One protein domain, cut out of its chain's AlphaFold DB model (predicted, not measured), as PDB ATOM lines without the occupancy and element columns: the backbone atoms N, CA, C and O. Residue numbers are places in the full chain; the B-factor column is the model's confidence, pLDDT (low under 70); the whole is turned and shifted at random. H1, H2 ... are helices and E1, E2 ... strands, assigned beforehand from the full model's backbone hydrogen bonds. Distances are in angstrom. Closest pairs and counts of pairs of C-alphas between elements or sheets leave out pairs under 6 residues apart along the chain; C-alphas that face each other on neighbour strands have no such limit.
ATOM      1  N   SER A  78      -2.641-143.820  13.801       87.50
ATOM      2  CA  SER A  78      -3.764-143.696  14.735       87.50
ATOM      3  C   SER A  78      -3.342-143.763  16.204       87.50
ATOM      4  O   SER A  78      -3.888-143.026  17.017       87.50
ATOM      5  N   LYS A  79      -2.354-144.602  16.543       87.94
ATOM      6  CA  LYS A  79      -1.854-144.727  17.917       87.94
ATOM      7  C   LYS A  79      -1.122-143.453  18.349       87.94
ATOM      8  O   LYS A  79      -1.310-143.002  19.469       87.94
ATOM      9  N   ILE A  80      -0.344-142.854  17.444       88.00
ATOM     10  CA  ILE A  80       0.370-141.591  17.695       88.00
ATOM     11  C   ILE A  80      -0.638-140.464  17.928       88.00
ATOM     12  O   ILE A  80      -0.525-139.711  18.888       88.00
ATOM     13  N   VAL A  81      -1.664-140.375  17.079       90.56
ATOM     14  CA  VAL A  81      -2.726-139.367  17.214       90.56
ATOM     15  C   VAL A  81      -3.471-139.505  18.545       90.56
ATOM     16  O   VAL A  81      -3.793-138.498  19.175       90.56
ATOM     17  N   GLU A  82      -3.748-140.733  18.984       91.50
ATOM     18  CA  GLU A  82      -4.368-140.989  20.287       91.50
ATOM     19  C   GLU A  82      -3.473-140.554  21.451       91.50
ATOM     20  O   GLU A  82      -3.969-139.891  22.365       91.50
ATOM     21  N   GLU A  83      -2.174-140.858  21.396       91.12
ATOM     22  CA  GLU A  83      -1.217-140.476  22.440       91.12
ATOM     23  C   GLU A  83      -1.082-138.953  22.546       91.12
ATOM     24  O   GLU A  83      -1.253-138.383  23.623       91.12
ATOM     25  N   VAL A  84      -0.928-138.269  21.404       92.31
ATOM     26  CA  VAL A  84      -0.898-136.801  21.324       92.31
ATOM     27  C   VAL A  84      -2.153-136.190  21.949       92.31
ATOM     28  O   VAL A  84      -2.065-135.245  22.729       92.31
ATOM     29  N   GLN A  85      -3.341-136.722  21.640       93.94
ATOM     30  CA  GLN A  85      -4.588-136.227  22.230       93.94
ATOM     31  C   GLN A  85      -4.622-136.423  23.749       93.94
ATOM     32  O   GLN A  85      -5.114-135.549  24.467       93.94
ATOM     33  N   CYS A  86      -4.121-137.554  24.243       93.94
ATOM     34  CA  CYS A  86      -4.095-137.849  25.669       93.94
ATOM     35  C   CYS A  86      -3.118-136.957  26.439       93.94
ATOM     36  O   CYS A  86      -3.489-136.438  27.493       93.94
ATOM     37  N   GLU A  87      -1.928-136.704  25.902       93.62
ATOM     38  CA  GLU A  87      -0.968-135.790  26.524       93.62
ATOM     39  C   GLU A  87      -1.421-134.335  26.478       93.62
ATOM     40  O   GLU A  87      -1.307-133.624  27.474       93.62
ATOM     41  N   VAL A  88      -2.014-133.886  25.367       94.62
ATOM     42  CA  VAL A  88      -2.592-132.537  25.310       94.62
ATOM     43  C   VAL A  88      -3.710-132.395  26.347       94.62
ATOM     44  O   VAL A  88      -3.791-131.375  27.028       94.62
ATOM     45  N   LEU A  89      -4.553-133.417  26.529       94.81
ATOM     46  CA  LEU A  89      -5.575-133.413  27.581       94.81
ATOM     47  C   LEU A  89      -4.973-133.377  28.994       94.81
ATOM     48  O   LEU A  89      -5.531-132.698  29.859       94.81
ATOM     49  N   ALA A  90      -3.860-134.075  29.234       94.12
ATOM     50  CA  ALA A  90      -3.135-134.015  30.502       94.12
ATOM     51  C   ALA A  90      -2.578-132.603  30.751       94.12
ATOM     52  O   ALA A  90      -2.893-131.997  31.774       94.12
ATOM     53  N   ALA A  91      -1.904-132.014  29.762       94.38
ATOM     54  CA  ALA A  91      -1.379-130.654  29.846       94.38
ATOM     55  C   ALA A  91      -2.481-129.606  30.101       94.38
ATOM     56  O   ALA A  91      -2.289-128.661  30.862       94.38
ATOM     57  N   VAL A  92      -3.671-129.782  29.514       94.75
ATOM     58  CA  VAL A  92      -4.833-128.897  29.729       94.75
ATOM     59  C   VAL A  92      -5.415-129.022  31.136       94.75
ATOM     60  O   VAL A  92      -5.939-128.040  31.667       94.75
ATOM     61  N   ARG A  93      -5.349-130.209  31.748       94.06
ATOM     62  CA  ARG A  93      -5.752-130.403  33.148       94.06
ATOM     63  C   ARG A  93      -4.828-129.626  34.083       94.06
ATOM     64  O   ARG A  93      -5.317-129.011  35.027       94.06
ATOM     65  N   ASP A  94      -3.532-129.638  33.792       94.31
ATOM     66  CA  ASP A  94      -2.518-129.025  34.647       94.31
ATOM     67  C   ASP A  94      -2.407-127.505  34.388       94.31
ATOM     68  O   ASP A  94      -2.124-126.733  35.304       94.31
ATOM     69  N   HIS A  95      -2.777-127.048  33.179       94.00
ATOM     70  CA  HIS A  95      -2.846-125.635  32.775       94.00
ATOM     71  C   HIS A  95      -4.245-125.236  32.277       94.00
ATOM     72  O   HIS A  95      -4.472-125.128  31.064       94.00
ATOM     73  N   PRO A  96      -5.195-124.900  33.173       92.44
ATOM     74  CA  PRO A  96      -6.568-124.554  32.784       92.44
ATOM     75  C   PRO A  96      -6.656-123.318  31.871       92.44
ATOM     76  O   PRO A  96      -7.635-123.162  31.133       92.44
ATOM     77  N   ARG A  97      -5.616-122.473  31.864       90.50
ATOM     78  CA  ARG A  97      -5.491-121.297  30.989       90.50
ATOM     79  C   ARG A  97      -5.575-121.639  29.504       90.50
ATOM     80  O   ARG A  97      -6.174-120.879  28.744       90.50
ATOM     81  N   LEU A  98      -5.067-122.809  29.105       91.88
ATOM     82  CA  LEU A  98      -5.173-123.300  27.728       91.88
ATOM     83  C   LEU A  98      -6.631-123.359  27.260       91.88
ATOM     84  O   LEU A  98      -6.949-123.018  26.120       91.88
ATOM     85  N   ARG A  99      -7.539-123.746  28.162       91.69
ATOM     86  CA  ARG A  99      -8.966-123.849  27.868       91.69
ATOM     87  C   ARG A  99      -9.672-122.498  27.927       91.69
ATOM     88  O   ARG A  99     -10.501-122.224  27.067       91.69
ATOM     89  N   THR A 100      -9.359-121.655  28.911       90.62
ATOM     90  CA  THR A 100     -10.025-120.348  29.071       90.62
ATOM     91  C   THR A 100      -9.651-119.356  27.974       90.62
ATOM     92  O   THR A 100     -10.474-118.536  27.580       90.62
ATOM     93  N   GLU A 101      -8.424-119.436  27.460       88.94
ATOM     94  CA  GLU A 101      -7.909-118.536  26.423       88.94
ATOM     95  C   GLU A 101      -8.112-119.086  24.992       88.94
ATOM     96  O   GLU A 101      -7.659-118.472  24.028       88.94
ATOM     97  N   ASN A 102      -8.835-120.206  24.831       90.38
ATOM     98  CA  ASN A 102      -9.118-120.861  23.543       90.38
ATOM     99  C   ASN A 102      -7.855-121.147  22.720       90.38
ATOM    100  O   ASN A 102      -7.744-120.746  21.558       90.38
ATOM    101  N   TRP A 103      -6.888-121.828  23.328       91.50
ATOM    102  CA  TRP A 103      -5.695-122.262  22.615       91.50
ATOM    103  C   TRP A 103      -6.030-123.353  21.591       91.50
ATOM    104  O   TRP A 103      -6.903-124.199  21.806       91.50
ATOM    105  N   ALA A 104      -5.314-123.332  20.473       91.44
ATOM    106  CA  ALA A 104      -5.329-124.375  19.460       91.44
ATOM    107  C   ALA A 104      -3.951-125.042  19.401       91.44
ATOM    108  O   ALA A 104      -2.924-124.390  19.611       91.44
ATOM    109  N   VAL A 105      -3.946-126.342  19.112       92.62
ATOM    110  CA  VAL A 105      -2.722-127.120  18.905       92.62
ATOM    111  C   VAL A 105      -2.696-127.572  17.456       92.62
ATOM    112  O   VAL A 105      -3.660-128.169  16.985       92.62
ATOM    113  N   SER A 106      -1.605-127.299  16.751       91.31
ATOM    114  CA  SER A 106      -1.340-127.855  15.427       91.31
ATOM    115  C   SER A 106      -0.168-128.814  15.533       91.31
ATOM    116  O   SER A 106       0.875-128.483  16.102       91.31
ATOM    117  N   VAL A 107      -0.362-130.024  15.030       90.44
ATOM    118  CA  VAL A 107       0.595-131.121  15.119       90.44
ATOM    119  C   VAL A 107       0.934-131.545  13.704       90.44
ATOM    120  O   VAL A 107       0.059-131.965  12.953       90.44
ATOM    121  N   ASN A 108       2.196-131.424  13.326       90.12
ATOM    122  CA  ASN A 108       2.705-131.863  12.040       90.12
ATOM    123  C   ASN A 108       3.612-133.074  12.261       90.12
ATOM    124  O   ASN A 108       4.695-132.958  12.834       90.12
ATOM    125  N   LEU A 109       3.136-134.239  11.835       87.44
ATOM    126  CA  LEU A 109       3.860-135.495  11.907       87.44
ATOM    127  C   LEU A 109       4.475-135.798  10.542       87.44
ATOM    128  O   LEU A 109       3.761-135.972   9.557       87.44
ATOM    129  N   THR A 110       5.796-135.923  10.507       85.75
ATOM    130  CA  THR A 110       6.559-136.366   9.343       85.75
ATOM    131  C   THR A 110       7.230-137.699   9.657       85.75
ATOM    132  O   THR A 110       8.102-137.791  10.512       85.75
ATOM    133  N   LEU A 111       6.830-138.758   8.959       82.69
ATOM    134  CA  LEU A 111       7.435-140.084   9.062       82.69
ATOM    135  C   LEU A 111       8.291-140.321   7.820       82.69
ATOM    136  O   LEU A 111       7.768-140.380   6.705       82.69
ATOM    137  N   GLN A 112       9.593-140.480   8.012       81.94
ATOM    138  CA  GLN A 112      10.543-140.845   6.975       81.94
ATOM    139  C   GLN A 112      11.087-142.247   7.252       81.94
ATOM    140  O   GLN A 112      11.739-142.500   8.257       81.94
ATOM    141  N   VAL A 113      10.833-143.172   6.335       80.44
ATOM    142  CA  VAL A 113      11.350-144.542   6.409       80.44
ATOM    143  C   VAL A 113      12.381-144.728   5.316       80.44
ATOM    144  O   VAL A 113      12.031-144.651   4.135       80.44
ATOM    145  N   ASP A 114      13.615-145.009   5.719       80.06
ATOM    146  CA  ASP A 114      14.729-145.356   4.851       80.06
ATOM    147  C   ASP A 114      15.069-146.840   5.041       80.06
ATOM    148  O   ASP A 114      15.715-147.254   6.004       80.06
ATOM    149  N   ASP A 115      14.612-147.667   4.103       73.31
ATOM    150  CA  ASP A 115      14.951-149.085   4.049       73.31
ATOM    151  C   ASP A 115      16.186-149.269   3.162       73.31
ATOM    152  O   ASP A 115      16.164-148.932   1.973       73.31
ATOM    153  N   SER A 116      17.245-149.865   3.704       78.31
ATOM    154  CA  SER A 116      18.424-150.285   2.955       78.31
ATOM    155  C   SER A 116      18.646-151.790   3.112       78.31
ATOM    156  O   SER A 116      18.783-152.343   4.200       78.31
ATOM    157  N   VAL A 117      18.644-152.500   1.990       71.81
ATOM    158  CA  VAL A 117      18.876-153.944   1.955       71.81
ATOM    159  C   VAL A 117      20.148-154.179   1.165       71.81
ATOM    160  O   VAL A 117      20.239-153.792  -0.001       71.81
ATOM    161  N   GLY A 118      21.134-154.793   1.812       69.06
ATOM    162  CA  GLY A 118      22.431-155.104   1.238       69.06
ATOM    163  C   GLY A 118      22.706-156.600   1.281       69.06
ATOM    164  O   GLY A 118      22.791-157.201   2.351       69.06
ATOM    165  N   LEU A 119      22.914-157.202   0.113       64.38
ATOM    166  CA  LEU A 119      23.512-158.532   0.011       64.38
ATOM    167  C   LEU A 119      24.953-158.360  -0.427       64.38
ATOM    168  O   LEU A 119      25.201-157.824  -1.507       64.38
ATOM    169  N   THR A 120      25.892-158.801   0.409       62.44
ATOM    170  CA  THR A 120      27.317-158.806   0.062       62.44
ATOM    171  C   THR A 120      27.849-160.234   0.198       62.44
ATOM    172  O   THR A 120      28.393-160.591   1.243       62.44
ATOM    173  N   PRO A 121      27.652-161.093  -0.822       58.03
ATOM    174  CA  PRO A 121      28.214-162.436  -0.832       58.03
ATOM    175  C   PRO A 121      29.742-162.358  -0.760       58.03
ATOM    176  O   PRO A 121      30.368-161.797  -1.657       58.03
ATOM    177  N   THR A 122      30.351-162.952   0.269       59.69
ATOM    178  CA  THR A 122      31.814-163.101   0.338       59.69
ATOM    179  C   THR A 122      32.156-164.581   0.394       59.69
ATOM    180  O   THR A 122      31.909-165.240   1.397       59.69
ATOM    181  N   VAL A 123      32.686-165.130  -0.695       59.50
ATOM    182  CA  VAL A 123      33.061-166.545  -0.764       59.50
ATOM    183  C   VAL A 123      34.577-166.655  -0.618       59.50
ATOM    184  O   VAL A 123      35.316-166.079  -1.413       59.50
ATOM    185  N   ALA A 124      35.048-167.380   0.399       61.06
ATOM    186  CA  ALA A 124      36.470-167.617   0.622       61.06
ATOM    187  C   ALA A 124      36.781-169.113   0.503       61.06
ATOM    188  O   ALA A 124      36.240-169.938   1.242       61.06
ATOM    189  N   TYR A 125      37.663-169.461  -0.433       52.41
ATOM    190  CA  TYR A 125      38.211-170.805  -0.545       52.41
ATOM    191  C   TYR A 125      39.536-170.859   0.221       52.41
ATOM    192  O   TYR A 125      40.441-170.059  -0.029       52.41
ATOM    193  N   VAL A 126      39.632-171.770   1.190       59.72
ATOM    194  CA  VAL A 126      40.814-171.913   2.046       59.72
ATOM    195  C   VAL A 126      41.397-173.301   1.810       59.72
ATOM    196  O   VAL A 126      40.856-174.298   2.285       59.72
ATOM    197  N   ASP A 127      42.501-173.359   1.068       56.12
ATOM    198  CA  ASP A 127      43.320-174.561   0.911       56.12
ATOM    199  C   ASP A 127      44.529-174.467   1.868       56.12
ATOM    200  O   ASP A 127      45.133-173.394   1.969       56.12
ATOM    201  N   PRO A 128      44.905-175.542   2.588       61.28
ATOM    202  CA  PRO A 128      46.061-175.554   3.493       61.28
ATOM    203  C   PRO A 128      47.415-175.237   2.827       61.28
ATOM    204  O   PRO A 128      48.378-174.965   3.541       61.28
ATOM    205  N   SER A 129      47.506-175.263   1.493       65.00
ATOM    206  CA  SER A 129      48.743-174.988   0.744       65.00
ATOM    207  C   SER A 129      48.758-173.651  -0.016       65.00
ATOM    208  O   SER A 129      49.835-173.159  -0.357       65.00
ATOM    209  N   ALA A 130      47.593-173.031  -0.242       59.06
ATOM    210  CA  ALA A 130      47.452-171.709  -0.854       59.06
ATOM    211  C   ALA A 130      46.050-171.132  -0.583       59.06
ATOM    212  O   ALA A 130      45.045-171.663  -1.048       59.06
ATOM    213  N   SER A 131      45.947-170.009   0.125       53.66
ATOM    214  CA  SER A 131      44.666-169.313   0.273       53.66
ATOM    215  C   SER A 131      44.358-168.505  -0.991       53.66
ATOM    216  O   SER A 131      45.113-167.615  -1.379       53.66
ATOM    217  N   PHE A 132      43.234-168.795  -1.648       52.97
ATOM    218  CA  PHE A 132      42.752-168.015  -2.788       52.97
ATOM    219  C   PHE A 132      41.339-167.508  -2.497       52.97
ATOM    220  O   PHE A 132      40.364-168.257  -2.507       52.97
ATOM    221  N   SER A 133      41.215-166.211  -2.219       51.28
ATOM    222  CA  SER A 133      39.917-165.569  -2.016       51.28
ATOM    223  C   SER A 133      39.331-165.136  -3.361       51.28
ATOM    224  O   SER A 133      39.843-164.205  -3.987       51.28
ATOM    225  N   PHE A 134      38.236-165.763  -3.798       47.94
ATOM    226  CA  PHE A 134      37.498-165.308  -4.976       47.94
ATOM    227  C   PHE A 134      36.500-164.223  -4.562       47.94
ATOM    228  O   PHE A 134      35.353-164.488  -4.208       47.94
ATOM    229  N   GLY A 135      36.957-162.972  -4.581       51.97
ATOM    230  CA  GLY A 135      36.155-161.800  -4.235       51.97
ATOM    231  C   GLY A 135      35.172-161.396  -5.338       51.97
ATOM    232  O   GLY A 135      35.245-160.277  -5.833       51.97
ATOM    233  N   ALA A 136      34.250-162.273  -5.741       49.31
ATOM    234  CA  ALA A 136      33.103-161.877  -6.560       49.31
ATOM    235  C   ALA A 136      32.034-161.230  -5.662       49.31
ATOM    236  O   ALA A 136      30.981-161.806  -5.393       49.31
ATOM    237  N   ALA A 137      32.330-160.036  -5.147       55.06
ATOM    238  CA  ALA A 137      31.413-159.273  -4.309       55.06
ATOM    239  C   ALA A 137      30.349-158.592  -5.187       55.06
ATOM    240  O   ALA A 137      30.480-157.436  -5.586       55.06
ATOM    241  N   GLY A 138      29.286-159.323  -5.520       49.12
ATOM    242  CA  GLY A 138      28.090-158.737  -6.118       49.12
ATOM    243  C   GLY A 138      27.269-158.031  -5.046       49.12
ATOM    244  O   GLY A 138      26.446-158.670  -4.402       49.12
ATOM    245  N   THR A 139      27.482-156.732  -4.827       58.75
ATOM    246  CA  THR A 139      26.655-155.972  -3.878       58.75
ATOM    247  C   THR A 139      25.293-155.673  -4.494       58.75
ATOM    248  O   THR A 139      25.172-154.746  -5.298       58.75
ATOM    249  N   LEU A 140      24.258-156.421  -4.109       50.09
ATOM    250  CA  LEU A 140      22.882-156.025  -4.401       50.09
ATOM    251  C   LEU A 140      22.449-155.044  -3.313       50.09
ATOM    252  O   LEU A 140      22.298-155.434  -2.155       50.09
ATOM    253  N   LYS A 141      22.283-153.772  -3.684       64.56
ATOM    254  CA  LYS A 141      21.767-152.729  -2.796       64.56
ATOM    255  C   LYS A 141      20.383-152.307  -3.267       64.56
ATOM    256  O   LYS A 141      20.240-151.800  -4.376       64.56
ATOM    257  N   GLY A 142      19.379-152.520  -2.427       61.50
ATOM    258  CA  GLY A 142      18.061-151.913  -2.568       61.50
ATOM    259  C   GLY A 142      17.926-150.782  -1.559       61.50
ATOM    260  O   GLY A 142      18.157-151.010  -0.377       61.50
ATOM    261  N   ALA A 143      17.567-149.584  -2.013       74.44
ATOM    262  CA  ALA A 143      17.214-148.470  -1.141       74.44
ATOM    263  C   ALA A 143      15.771-148.053  -1.429       74.44
ATOM    264  O   ALA A 143      15.374-147.957  -2.595       74.44
ATOM    265  N   ARG A 144      14.981-147.819  -0.383       65.25
ATOM    266  CA  ARG A 144      13.606-147.336  -0.495       65.25
ATOM    267  C   ARG A 144      13.355-146.269   0.559       65.25
ATOM    268  O   ARG A 144      13.413-146.564   1.742       65.25
ATOM    269  N   GLN A 145      12.992-145.076   0.102       78.12
ATOM    270  CA  GLN A 145      12.570-143.969   0.955       78.12
ATOM    271  C   GLN A 145      11.050-143.797   0.868       78.12
ATOM    272  O   GLN A 145      10.469-143.875  -0.222       78.12
ATOM    273  N   ARG A 146      10.383-143.578   2.003       70.88
ATOM    274  CA  ARG A 146       8.968-143.179   2.066       70.88
ATOM    275  C   ARG A 146       8.822-142.011   3.024       70.88
ATOM    276  O   ARG A 146       9.282-142.116   4.151       70.88
ATOM    277  N   ILE A 147       8.156-140.950   2.581       80.81
ATOM    278  CA  ILE A 147       7.858-139.774   3.402       80.81
ATOM    279  C   ILE A 147       6.339-139.666   3.518       80.81
ATOM    280  O   ILE A 147       5.638-139.657   2.503       80.81
ATOM    281  N   TYR A 148       5.838-139.615   4.744       82.19
ATOM    282  CA  TYR A 148       4.432-139.399   5.063       82.19
ATOM    283  C   TYR A 148       4.317-138.156   5.937       82.19
ATOM    284  O   TYR A 148       4.997-138.075   6.953       82.19
ATOM    285  N   VAL A 149       3.486-137.197   5.530       81.94
ATOM    286  CA  VAL A 149       3.265-135.947   6.265       81.94
ATOM    287  C   VAL A 149       1.782-135.837   6.574       81.94
ATOM    288  O   VAL A 149       0.960-135.869   5.655       81.94
ATOM    289  N   GLU A 150       1.443-135.702   7.851       86.81
ATOM    290  CA  GLU A 150       0.077-135.485   8.313       86.81
ATOM    291  C   GLU A 150       0.025-134.297   9.271       86.81
ATOM    292  O   GLU A 150       0.748-134.236  10.263       86.81
ATOM    293  N   THR A 151      -0.852-133.344   8.962       86.38
ATOM    294  CA  THR A 151      -1.121-132.173   9.797       86.38
ATOM    295  C   THR A 151      -2.465-132.340  10.491       86.38
ATOM    296  O   THR A 151      -3.500-132.451   9.825       86.38
ATOM    297  N   LEU A 152      -2.450-132.330  11.816       87.38
ATOM    298  CA  LEU A 152      -3.611-132.465  12.677       87.38
ATOM    299  C   LEU A 152      -3.804-131.178  13.479       87.38
ATOM    300  O   LEU A 152      -2.974-130.823  14.311       87.38
ATOM    301  N   ASP A 153      -4.938-130.519  13.267       90.62
ATOM    302  CA  ASP A 153      -5.345-129.363  14.061       90.62
ATOM    303  C   ASP A 153      -6.342-129.811  15.136       90.62
ATOM    304  O   ASP A 153      -7.402-130.371  14.837       90.62
ATOM    305  N   LEU A 154      -5.988-129.577  16.398       90.56
ATOM    306  CA  LEU A 154      -6.767-129.931  17.577       90.56
ATOM    307  C   LEU A 154      -7.249-128.664  18.285       90.56
ATOM    308  O   LEU A 154      -6.467-127.856  18.791       90.56
ATOM    309  N   GLU A 155      -8.566-128.513  18.375       90.62
ATOM    310  CA  GLU A 155      -9.193-127.453  19.158       90.62
ATOM    311  C   GLU A 155      -9.339-127.894  20.619       90.62
ATOM    312  O   GLU A 155     -10.150-128.763  20.943       90.62
ATOM    313  N   ILE A 156      -8.595-127.265  21.531       91.50
ATOM    314  CA  ILE A 156      -8.591-127.646  22.954       91.50
ATOM    315  C   ILE A 156      -9.975-127.504  23.588       91.50
ATOM    316  O   ILE A 156     -10.391-128.346  24.385       91.50
ATOM    317  N   ALA A 157     -10.718-126.468  23.203       90.19
ATOM    318  CA  ALA A 157     -12.041-126.198  23.751       90.19
ATOM    319  C   ALA A 157     -13.062-127.313  23.450       90.19
ATOM    320  O   ALA A 157     -13.956-127.554  24.268       90.19
ATOM    321  N   SER A 158     -12.931-127.996  22.305       88.94
ATOM    322  CA  SER A 158     -13.878-129.024  21.851       88.94
ATOM    323  C   SER A 158     -13.492-130.444  22.280       88.94
ATOM    324  O   SER A 158     -14.318-131.359  22.191       88.94
ATOM    325  N   MET A 159     -12.281-130.640  22.811       89.44
ATOM    326  CA  MET A 159     -11.837-131.943  23.297       89.44
ATOM    327  C   MET A 159     -12.599-132.358  24.563       89.44
ATOM    328  O   MET A 159     -12.649-131.656  25.577       89.44
ATOM    329  N   LYS A 160     -13.216-133.543  24.501       92.56
ATOM    330  CA  LYS A 160     -13.840-134.189  25.660       92.56
ATOM    331  C   LYS A 160     -12.800-135.053  26.376       92.56
ATOM    332  O   LYS A 160     -12.026-135.720  25.689       92.56
ATOM    333  N   PRO A 161     -12.808-135.103  27.722       89.06
ATOM    334  CA  PRO A 161     -11.968-136.037  28.460       89.06
ATOM    335  C   PRO A 161     -12.246-137.460  27.972       89.06
ATOM    336  O   PRO A 161     -13.405-137.882  27.920       89.06
ATOM    337  N   ARG A 162     -11.198-138.192  27.593       88.31
ATOM    338  CA  ARG A 162     -11.313-139.591  27.181       88.31
ATOM    339  C   ARG A 162     -10.899-140.502  28.338       88.31
ATOM    340  O   ARG A 162      -9.796-140.344  28.852       88.31
ATOM    341  N   PRO A 163     -11.722-141.492  28.722       85.75
ATOM    342  CA  PRO A 163     -11.357-142.450  29.767       85.75
ATOM    343  C   PRO A 163     -10.235-143.411  29.336       85.75
ATOM    344  O   PRO A 163      -9.676-144.113  30.172       85.75
ATOM    345  N   SER A 164      -9.910-143.469  28.040       84.75
ATOM    346  CA  SER A 164      -8.861-144.331  27.486       84.75
ATOM    347  C   SER A 164      -7.443-143.797  27.684       84.75
ATOM    348  O   SER A 164      -6.499-144.538  27.430       84.75
ATOM    349  N   CYS A 165      -7.281-142.550  28.133       88.38
ATOM    350  CA  CYS A 165      -5.970-141.961  28.377       88.38
ATOM    351  C   CYS A 165      -5.367-142.546  29.652       88.38
ATOM    352  O   CYS A 165      -5.587-142.049  30.758       88.38
ATOM    353  N   LYS A 166      -4.641-143.652  29.497       84.44
ATOM    354  CA  LYS A 166      -3.775-144.197  30.537       84.44
ATOM    355  C   LYS A 166      -2.399-143.585  30.341       84.44
ATOM    356  O   LYS A 166      -1.925-143.563  29.214       84.44
ATOM    357  N   GLN A 167      -1.776-143.119  31.420       74.88
ATOM    358  CA  GLN A 167      -0.369-142.731  31.375       74.88
ATOM    359  C   GLN A 167       0.433-143.940  30.894       74.88
ATOM    360  O   GLN A 167       0.444-144.986  31.555       74.88
ATOM    361  N   GLN A 168       1.012-143.824  29.702       74.88
ATOM    362  CA  GLN A 168       1.947-144.817  29.214       74.88
ATOM    363  C   GLN A 168       3.275-144.661  29.964       74.88
ATOM    364  O   GLN A 168       3.617-143.557  30.392       74.88
ATOM    365  N   PRO A 169       4.006-145.762  30.197       75.00
ATOM    366  CA  PRO A 169       5.330-145.685  30.796       75.00
ATOM    367  C   PRO A 169       6.272-144.869  29.902       75.00
ATOM    368  O   PRO A 169       6.164-144.928  28.673       75.00
ATOM    369  N   ASP A 170       7.224-144.170  30.525       71.62
ATOM    370  CA  ASP A 170       8.268-143.412  29.834       71.62
ATOM    371  C   ASP A 170       9.102-144.361  28.965       71.62
ATOM    372  O   ASP A 170      10.016-145.056  29.418       71.62
ATOM    373  N   THR A 171       8.737-144.439  27.692       71.00
ATOM    374  CA  THR A 171       9.432-145.213  26.672       71.00
ATOM    375  C   THR A 171       9.827-144.259  25.559       71.00
ATOM    376  O   THR A 171       9.057-143.387  25.177       71.00
ATOM    377  N   PHE A 172      11.044-144.405  25.034       62.72
ATOM    378  CA  PHE A 172      11.604-143.523  24.000       62.72
ATOM    379  C   PHE A 172      11.074-143.823  22.584       62.72
ATOM    380  O   PHE A 172      11.765-143.599  21.593       62.72
ATOM    381  N   ASP A 173       9.875-144.389  22.482       67.19
ATOM    382  CA  ASP A 173       9.222-144.702  21.212       67.19
ATOM    383  C   ASP A 173       8.095-143.695  20.948       67.19
ATOM    384  O   ASP A 173       7.596-143.054  21.867       67.19
ATOM    385  N   LEU A 174       7.617-143.622  19.705       69.62
ATOM    386  CA  LEU A 174       6.441-142.838  19.298       69.62
ATOM    387  C   LEU A 174       5.149-143.218  20.044       69.62
ATOM    388  O   LEU A 174       4.100-142.619  19.816       69.62
ATOM    389  N   SER A 175       5.199-144.271  20.859       69.56
ATOM    390  CA  SER A 175       4.101-144.733  21.693       69.56
ATOM    391  C   SER A 175       4.257-144.420  23.182       69.56
ATOM    392  O   SER A 175       3.355-144.772  23.935       69.56
ATOM    393  N   GLY A 176       5.363-143.796  23.589       78.06
ATOM    394  CA  GLY A 176       5.591-143.331  24.953       78.06
ATOM    395  C   GLY A 176       5.331-141.836  25.122       78.06
ATOM    396  O   GLY A 176       4.632-141.224  24.321       78.06
ATOM    397  N   ASN A 177       5.922-141.269  26.174       83.56
ATOM    398  CA  ASN A 177       5.795-139.862  26.538       83.56
ATOM    399  C   ASN A 177       6.472-138.960  25.486       83.56
ATOM    400  O   ASN A 177       7.698-138.927  25.364       83.56
ATOM    401  N   LEU A 178       5.657-138.233  24.728       86.31
ATOM    402  CA  LEU A 178       6.037-137.257  23.712       86.31
ATOM    403  C   LEU A 178       6.483-135.924  24.334       86.31
ATOM    404  O   LEU A 178       6.788-134.986  23.603       86.31
ATOM    405  N   GLY A 179       6.515-135.793  25.663       88.06
ATOM    406  CA  GLY A 179       7.005-134.597  26.345       88.06
ATOM    407  C   GLY A 179       6.171-133.351  26.043       88.06
ATOM    408  O   GLY A 179       6.674-132.226  26.122       88.06
ATOM    409  N   ILE A 180       4.900-133.508  25.654       91.19
ATOM    410  CA  ILE A 180       4.034-132.366  25.324       91.19
ATOM    411  C   ILE A 180       3.736-131.557  26.584       91.19
ATOM    412  O   ILE A 180       3.753-130.327  26.554       91.19
ATOM    413  N   GLU A 181       3.508-132.246  27.699       92.50
ATOM    414  CA  GLU A 181       3.304-131.618  29.002       92.50
ATOM    415  C   GLU A 181       4.515-130.768  29.407       92.50
ATOM    416  O   GLU A 181       4.350-129.633  29.848       92.50
ATOM    417  N   GLU A 182       5.735-131.264  29.184       91.31
ATOM    418  CA  GLU A 182       6.967-130.520  29.457       91.31
ATOM    419  C   GLU A 182       7.080-129.268  28.583       91.31
ATOM    420  O   GLU A 182       7.350-128.184  29.097       91.31
ATOM    421  N   ALA A 183       6.797-129.363  27.283       91.31
ATOM    422  CA  ALA A 183       6.813-128.190  26.411       91.31
ATOM    423  C   ALA A 183       5.763-127.147  26.786       91.31
ATOM    424  O   ALA A 183       6.041-125.948  26.728       91.31
ATOM    425  N   VAL A 184       4.570-127.579  27.198       93.44
ATOM    426  CA  VAL A 184       3.541-126.675  27.720       93.44
ATOM    427  C   VAL A 184       4.003-126.049  29.035       93.44
ATOM    428  O   VAL A 184       3.869-124.837  29.200       93.44
ATOM    429  N   ASN A 185       4.598-126.831  29.938       93.31
ATOM    430  CA  ASN A 185       5.172-126.347  31.193       93.31
ATOM    431  C   ASN A 185       6.273-125.305  30.948       93.31
ATOM    432  O   ASN A 185       6.288-124.270  31.608       93.31
ATOM    433  N   LEU A 186       7.164-125.532  29.983       91.81
ATOM    434  CA  LEU A 186       8.222-124.590  29.616       91.81
ATOM    435  C   LEU A 186       7.654-123.335  28.945       91.81
ATOM    436  O   LEU A 186       8.032-122.218  29.300       91.81
ATOM    437  N   GLY A 187       6.722-123.506  28.005       89.38
ATOM    438  CA  GLY A 187       6.079-122.411  27.287       89.38
ATOM    439  C   GLY A 187       5.284-121.514  28.230       89.38
ATOM    440  O   GLY A 187       5.608-120.339  28.398       89.38
ATOM    441  N   LEU A 188       4.274-122.064  28.901       90.31
ATOM    442  CA  LEU A 188       3.388-121.298  29.780       90.31
ATOM    443  C   LEU A 188       4.028-120.942  31.120       90.31
ATOM    444  O   LEU A 188       3.781-119.853  31.631       90.31
ATOM    445  N   GLY A 189       4.869-121.815  31.678       87.69
ATOM    446  CA  GLY A 189       5.551-121.563  32.949       87.69
ATOM    447  C   GLY A 189       6.597-120.452  32.870       87.69
ATOM    448  O   GLY A 189       6.946-119.873  33.899       87.69
ATOM    449  N   SER A 190       7.062-120.102  31.664       88.31
ATOM    450  CA  SER A 190       7.971-118.967  31.465       88.31
ATOM    451  C   SER A 190       7.315-117.601  31.708       88.31
ATOM    452  O   SER A 190       8.027-116.638  31.987       88.31
ATOM    453  N   ILE A 191       5.980-117.509  31.646       86.12
ATOM    454  CA  ILE A 191       5.235-116.259  31.831       86.12
ATOM    455  C   ILE A 191       4.413-116.342  33.112       86.12
ATOM    456  O   ILE A 191       3.384-117.021  33.166       86.12
ATOM    457  N   LYS A 192       4.826-115.605  34.147       84.62
ATOM    458  CA  LYS A 192       4.057-115.550  35.390       84.62
ATOM    459  C   LYS A 192       2.821-114.679  35.208       84.62
ATOM    460  O   LYS A 192       2.807-113.704  34.455       84.62
ATOM    461  N   GLU A 193       1.759-115.027  35.922       78.56
ATOM    462  CA  GLU A 193       0.560-114.200  35.980       78.56
ATOM    463  C   GLU A 193       0.919-112.826  36.573       78.56
ATOM    464  O   GLU A 193       1.362-112.728  37.716       78.56
ATOM    465  N   ALA A 204       2.939-118.308  18.126       85.38
ATOM    466  CA  ALA A 204       2.898-119.681  18.589       85.38
ATOM    467  C   ALA A 204       4.205-120.035  19.309       85.38
ATOM    468  O   ALA A 204       5.274-119.532  18.950       85.38
ATOM    469  N   PHE A 205       4.128-120.925  20.290       90.19
ATOM    470  CA  PHE A 205       5.297-121.655  20.773       90.19
ATOM    471  C   PHE A 205       5.177-123.112  20.349       90.19
ATOM    472  O   PHE A 205       4.080-123.608  20.112       90.19
ATOM    473  N   GLY A 206       6.293-123.814  20.237       88.06
ATOM    474  CA  GLY A 206       6.271-125.199  19.805       88.06
ATOM    475  C   GLY A 206       7.587-125.901  20.056       88.06
ATOM    476  O   GLY A 206       8.579-125.270  20.423       88.06
ATOM    477  N   GLN A 207       7.574-127.209  19.844       89.12
ATOM    478  CA  GLN A 207       8.759-128.049  19.890       89.12
ATOM    479  C   GLN A 207       8.790-128.985  18.688       89.12
ATOM    480  O   GLN A 207       7.744-129.394  18.176       89.12
ATOM    481  N   THR A 208      10.002-129.335  18.274       87.19
ATOM    482  CA  THR A 208      10.257-130.369  17.277       87.19
ATOM    483  C   THR A 208      10.938-131.530  17.973       87.19
ATOM    484  O   THR A 208      11.992-131.352  18.582       87.19
ATOM    485  N   ILE A 209      10.344-132.712  17.867       81.75
ATOM    486  CA  ILE A 209      10.877-133.940  18.440       81.75
ATOM    487  C   ILE A 209      11.263-134.855  17.292       81.75
ATOM    488  O   ILE A 209      10.438-135.155  16.429       81.75
ATOM    489  N   GLN A 210      12.518-135.289  17.278       81.25
ATOM    490  CA  GLN A 210      13.038-136.184  16.257       81.25
ATOM    491  C   GLN A 210      13.443-137.515  16.886       81.25
ATOM    492  O   GLN A 210      14.303-137.566  17.763       81.25
ATOM    493  N   PHE A 211      12.849-138.596  16.396       76.00
ATOM    494  CA  PHE A 211      13.161-139.964  16.782       76.00
ATOM    495  C   PHE A 211      13.862-140.653  15.619       76.00
ATOM    496  O   PHE A 211      13.307-140.748  14.525       76.00
ATOM    497  N   VAL A 212      15.069-141.159  15.852       78.62
ATOM    498  CA  VAL A 212      15.797-141.962  14.864       78.62
ATOM    499  C   VAL A 212      15.859-143.390  15.381       78.62
ATOM    500  O   VAL A 212      16.613-143.694  16.304       78.62
ATOM    501  N   LEU A 213      15.043-144.273  14.806       71.94
ATOM    502  CA  LEU A 213      15.071-145.697  15.111       71.94
ATOM    503  C   LEU A 213      15.913-146.414  14.061       71.94
ATOM    504  O   LEU A 213      15.481-146.640  12.932       71.94
ATOM    505  N   THR A 214      17.117-146.815  14.453       75.50
ATOM    506  CA  THR A 214      17.992-147.630  13.611       75.50
ATOM    507  C   THR A 214      17.793-149.107  13.943       75.50
ATOM    508  O   THR A 214      18.193-149.585  15.005       75.50
ATOM    509  N   LYS A 215      17.178-149.852  13.023       68.44
ATOM    510  CA  LYS A 215      17.014-151.306  13.101       68.44
ATOM    511  C   LYS A 215      18.050-151.968  12.203       68.44
ATOM    512  O   LYS A 215      17.892-152.012  10.986       68.44
ATOM    513  N   ASN A 216      19.085-152.519  12.826       67.31
ATOM    514  CA  ASN A 216      20.152-153.226  12.131       67.31
ATOM    515  C   ASN A 216      20.033-154.728  12.358       67.31
ATOM    516  O   ASN A 216      20.258-155.219  13.462       67.31
ATOM    517  N   VAL A 217      19.729-155.467  11.294       63.59
ATOM    518  CA  VAL A 217      19.908-156.918  11.260       63.59
ATOM    519  C   VAL A 217      21.252-157.174  10.596       63.59
ATOM    520  O   VAL A 217      21.367-157.258   9.373       63.59
ATOM    521  N   SER A 218      22.293-157.248  11.421       59.91
ATOM    522  CA  SER A 218      23.631-157.613  10.971       59.91
ATOM    523  C   SER A 218      23.789-159.134  11.014       59.91
ATOM    524  O   SER A 218      23.896-159.740  12.073       59.91
ATOM    525  N   GLY A 219      23.783-159.768   9.837       56.06
ATOM    526  CA  GLY A 219      24.561-160.980   9.578       56.06
ATOM    527  C   GLY A 219      24.306-162.206  10.460       56.06
ATOM    528  O   GLY A 219      25.241-162.972  10.683       56.06
ATOM    529  N   VAL A 220      23.078-162.457  10.921       47.81
ATOM    530  CA  VAL A 220      22.745-163.733  11.581       47.81
ATOM    531  C   VAL A 220      22.522-164.796  10.502       47.81
ATOM    532  O   VAL A 220      21.414-165.003  10.016       47.81
ATOM    533  N   GLY A 221      23.606-165.432  10.062       53.03
ATOM    534  CA  GLY A 221      23.578-166.563   9.137       53.03
ATOM    535  C   GLY A 221      24.487-167.685   9.642       53.03
ATOM    536  O   GLY A 221      25.507-167.390  10.266       53.03
ATOM    537  N   PRO A 222      24.145-168.964   9.408       40.47
ATOM    538  CA  PRO A 222      24.983-170.075   9.837       40.47
ATOM    539  C   PRO A 222      26.347-169.998   9.140       40.47
ATOM    540  O   PRO A 222      26.428-170.056   7.913       40.47
ATOM    541  N   MET A 223      27.420-169.880   9.921       47.03
ATOM    542  CA  MET A 223      28.784-170.035   9.425       47.03
ATOM    543  C   MET A 223      29.066-171.532   9.312       47.03
ATOM    544  O   MET A 223      29.354-172.198  10.304       47.03
ATOM    545  N   TRP A 224      28.932-172.089   8.114       43.75
ATOM    546  CA  TRP A 224      29.334-173.463   7.850       43.75
ATOM    547  C   TRP A 224      30.740-173.459   7.252       43.75
ATOM    548  O   TRP A 224      31.007-172.840   6.223       43.75
ATOM    549  N   THR A 225      31.652-174.141   7.939       44.69
ATOM    550  CA  THR A 225      33.002-174.404   7.441       44.69
ATOM    551  C   THR A 225      33.032-175.858   7.008       44.69
ATOM    552  O   THR A 225      33.050-176.759   7.844       44.69
ATOM    553  N   LEU A 226      32.980-176.096   5.700       43.78
ATOM    554  CA  LEU A 226      33.361-177.391   5.147       43.78
ATOM    555  C   LEU A 226      34.894-177.393   5.070       43.78
ATOM    556  O   LEU A 226      35.484-176.339   4.870       43.78
ATOM    557  N   THR A 227      35.563-178.528   5.242       52.69
ATOM    558  CA  THR A 227      37.021-178.628   5.496       52.69
ATOM    559  C   THR A 227      37.958-177.913   4.503       52.69
ATOM    560  O   THR A 227      39.128-177.737   4.822       52.69
ATOM    561  N   HIS A 228      37.459-177.454   3.348       53.09
ATOM    562  CA  HIS A 228      38.182-176.626   2.366       53.09
ATOM    563  C   HIS A 228      37.388-175.398   1.874       53.09
ATOM    564  O   HIS A 228      37.770-174.734   0.915       53.09
ATOM    565  N   PHE A 229      36.248-175.096   2.495       47.97
ATOM    566  CA  PHE A 229      35.365-174.010   2.093       47.97
ATOM    567  C   PHE A 229      34.770-173.331   3.321       47.97
ATOM    568  O   PHE A 229      33.958-173.910   4.049       47.97
ATOM    569  N   THR A 230      35.147-172.075   3.524       55.47
ATOM    570  CA  THR A 230      34.475-171.211   4.486       55.47
ATOM    571  C   THR A 230      33.319-170.546   3.753       55.47
ATOM    572  O   THR A 230      33.517-169.669   2.909       55.47
ATOM    573  N   GLY A 231      32.097-171.000   4.036       51.75
ATOM    574  CA  GLY A 231      30.905-170.340   3.520       51.75
ATOM    575  C   GLY A 231      30.793-168.911   4.063       51.75
ATOM    576  O   GLY A 231      31.309-168.632   5.146       51.75
ATOM    577  N   PRO A 232      30.137-167.994   3.331       53.47
ATOM    578  CA  PRO A 232      29.951-166.610   3.763       53.47
ATOM    579  C   PRO A 232      29.304-166.552   5.154       53.47
ATOM    580  O   PRO A 232      28.109-166.807   5.304       53.47
ATOM    581  N   GLY A 233      30.085-166.205   6.177       54.56
ATOM    582  CA  GLY A 233      29.559-165.851   7.492       54.56
ATOM    583  C   GLY A 233      28.829-164.513   7.393       54.56
ATOM    584  O   GLY A 233      29.443-163.513   7.037       54.56
ATOM    585  N   GLY A 234      27.521-164.505   7.667       61.09
ATOM    586  CA  GLY A 234      26.689-163.296   7.670       61.09
ATOM    587  C   GLY A 234      26.411-162.712   6.278       61.09
ATOM    588  O   GLY A 234      26.953-161.681   5.904       61.09
ATOM    589  N   PHE A 235      25.535-163.362   5.508       57.56
ATOM    590  CA  PHE A 235      25.253-163.012   4.105       57.56
ATOM    591  C   PHE A 235      24.218-161.886   3.904       57.56
ATOM    592  O   PHE A 235      24.178-161.254   2.847       57.56
ATOM    593  N   PHE A 236      23.366-161.637   4.899       60.78
ATOM    594  CA  PHE A 236      22.246-160.702   4.801       60.78
ATOM    595  C   PHE A 236      22.457-159.537   5.771       60.78
ATOM    596  O   PHE A 236      22.474-159.734   6.987       60.78
ATOM    597  N   GLY A 237      22.635-158.336   5.221       64.69
ATOM    598  CA  GLY A 237      22.543-157.085   5.964       64.69
ATOM    599  C   GLY A 237      21.254-156.379   5.566       64.69
ATOM    600  O   GLY A 237      21.093-155.981   4.414       64.69
ATOM    601  N   ALA A 238      20.324-156.242   6.502       66.88
ATOM    602  CA  ALA A 238      19.181-155.357   6.332       66.88
ATOM    603  C   ALA A 238      19.290-154.267   7.391       66.88
ATOM    604  O   ALA A 238      19.336-154.557   8.588       66.88
ATOM    605  N   GLU A 239      19.363-153.025   6.938       75.88
ATOM    606  CA  GLU A 239      19.350-151.845   7.786       75.88
ATOM    607  C   GLU A 239      18.114-151.034   7.429       75.88
ATOM    608  O   GLU A 239      17.896-150.653   6.279       75.88
ATOM    609  N   ARG A 240      17.289-150.776   8.432       71.44
ATOM    610  CA  ARG A 240      16.125-149.916   8.312       71.44
ATOM    611  C   ARG A 240      16.283-148.766   9.289       71.44
ATOM    612  O   ARG A 240      16.374-148.994  10.493       71.44
ATOM    613  N   ILE A 241      16.306-147.551   8.765       77.19
ATOM    614  CA  ILE A 241      16.357-146.318   9.542       77.19
ATOM    615  C   ILE A 241      14.977-145.674   9.436       77.19
ATOM    616  O   ILE A 241      14.581-145.195   8.378       77.19
ATOM    617  N   ASP A 242      14.225-145.683  10.533       73.88
ATOM    618  CA  ASP A 242      12.964-144.954  10.639       73.88
ATOM    619  C   ASP A 242      13.265-143.601  11.322       73.88
ATOM    620  O   ASP A 242      13.570-143.557  12.513       73.88
ATOM    621  N   THR A 243      13.214-142.498  10.573       79.81
ATOM    622  CA  THR A 243      13.326-141.125  11.092       79.81
ATOM    623  C   THR A 243      11.935-140.519  11.212       79.81
ATOM    624  O   THR A 243      11.257-140.306  10.213       79.81
ATOM    625  N   ASN A 244      11.504-140.211  12.426       80.19
ATOM    626  CA  ASN A 244      10.188-139.645  12.685       80.19
ATOM    627  C   ASN A 244      10.357-138.267  13.308       80.19
ATOM    628  O   ASN A 244      11.053-138.120  14.308       80.19
ATOM    629  N   GLU A 245       9.725-137.266  12.718       85.44
ATOM    630  CA  GLU A 245       9.729-135.890  13.189       85.44
ATOM    631  C   GLU A 245       8.303-135.493  13.564       85.44
ATOM    632  O   GLU A 245       7.366-135.632  12.778       85.44
ATOM    633  N   LEU A 246       8.138-135.007  14.786       85.50
ATOM    634  CA  LEU A 246       6.879-134.520  15.320       85.50
ATOM    635  C   LEU A 246       7.060-133.054  15.700       85.50
ATOM    636  O   LEU A 246       7.782-132.736  16.644       85.50
ATOM    637  N   VAL A 247       6.405-132.160  14.966       88.38
ATOM    638  CA  VAL A 247       6.391-130.725  15.256       88.38
ATOM    639  C   VAL A 247       5.052-130.382  15.881       88.38
ATOM    640  O   VAL A 247       4.009-130.537  15.251       88.38
ATOM    641  N   ILE A 248       5.064-129.900  17.117       89.75
ATOM    642  CA  ILE A 248       3.852-129.495  17.831       89.75
ATOM    643  C   ILE A 248       3.931-128.002  18.080       89.75
ATOM    644  O   ILE A 248       4.934-127.507  18.586       89.75
ATOM    645  N   SER A 249       2.871-127.285  17.728       90.69
ATOM    646  CA  SER A 249       2.759-125.842  17.908       90.69
ATOM    647  C   SER A 249       1.467-125.490  18.639       90.69
ATOM    648  O   SER A 249       0.391-125.967  18.288       90.69
ATOM    649  N   PHE A 250       1.578-124.625  19.637       91.38
ATOM    650  CA  PHE A 250       0.500-124.079  20.445       91.38
ATOM    651  C   PHE A 250       0.328-122.605  20.114       91.38
ATOM    652  O   PHE A 250       1.289-121.837  20.187       91.38
ATOM    653  N   ALA A 251      -0.894-122.200  19.783       89.88
ATOM    654  CA  ALA A 251      -1.212-120.809  19.491       89.88
ATOM    655  C   ALA A 251      -2.489-120.367  20.225       89.88
ATOM    656  O   ALA A 251      -3.483-121.104  20.227       89.88
ATOM    657  N   PRO A 252      -2.506-119.166  20.830       88.50
ATOM    658  CA  PRO A 252      -3.712-118.614  21.426       88.50
ATOM    659  C   PRO A 252      -4.679-118.085  20.354       88.50
ATOM    660  O   PRO A 252      -4.289-117.368  19.437       88.50
ATOM    661  N   GLY A 253      -5.979-118.335  20.520       70.50
ATOM    662  CA  GLY A 253      -7.002-117.407  20.028       70.50
ATOM    663  C   GLY A 253      -7.332-117.409  18.534       70.50
ATOM    664  O   GLY A 253      -7.986-116.471  18.077       70.50
TER     665      GLY A 253
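This is residues 78 to 193 and 204 to 253 of the 301 residues of an uncharacterized protein of Bradyrhizobium sp. UFLA03-84 (UniProt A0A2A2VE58). The domain is a long, narrow, twisted ribbon of four strands, E4, E1, E6 and E5, with H1 and H3 side by side over one face of it toward one end. The other end of the length is made by the small hairpin of E2 and E3 and by the unnamed residues 219 to 235. The printed part has 166 residues with three named helices and six named strands, in the order H1 H2 E1 E2 E3 E4 H3 E5 E6. The class is mixed, helices and strands; the large sheet runs E4 E1 E6 E5 and is antiparallel throughout. The whole is an extended rod, with a radius of gyration of the C-alphas of 25.2 A and spans of 85 by 28 by 26 A.

In the large sheet, E4 is residues 140 to 155, 49.0 A long, E1 residues 103 to 119, 51.8 A, E6 residues 236 to 252, 52.2 A, and E5 residues 205 to 218, 41.5 A. E6 ends with C-alpha 252 at (-3.712, -118.614, 21.426). E2 is residues 124 to 127 and E3 residues 130 to 132. H1, residues 78 to 94, is 24.8 A long and begins with C-alpha 78 at (-3.764, -143.696, 14.735). H2 is residues 97 to 100, and H3 is residues 180 to 189, 13.3 A long.

E4 and E5 are the edge strands. E1 and E6 are antiparallel at 170 degrees, with N 110 and O 245 at 2.8 A. E4 and E1 have N 111 and O 148 at 2.8 A; the hairpin E5 and E6 has N 211 and O 244 at 2.8 A. H1 and H3 are on the same face of this sheet, in two layers, helices on one face of a sheet. H1, at a height over the sheet of 10.2 A, is over E1, slantwise at 34 degrees on the local plane; only just not over E4, on which 2 of its C-alphas fall. H3, at a height of 8.8 A, is over E5, only just along it at 28 degrees on the local plane; only just not over E6, on which 2 of its C-alphas fall. H1, with residues 84 to 91 alone, touches H3 at a shallow tilt of 32 degrees, the same way; the closest C-alphas, of Ala 91 and Glu 181, are 4.9 A apart. H2 only grazes the sheet with residues 97 to 99. The hairpin E2 and E3 has N 130 and O 127 at 3.3 A; residues 124 to 125 of E2 also pair, antiparallel, with residues 229 to 230. Every O i to N i+4 pair is within hydrogen-bond range in H1 and H3; H2 is too short for one.

The two C-alphas farthest apart, of Ser 129 and Glu 193, are 85.2 A apart. Residues 194 to 203 are cut out, with 18.4 A between C-alphas 193 and 204. The links E4 to H3 and E5 to E6 are long. Mean pLDDT of the printed part is 76.7; residues 118 to 142, 144, 172 to 175 and 215 to 238 are under 70.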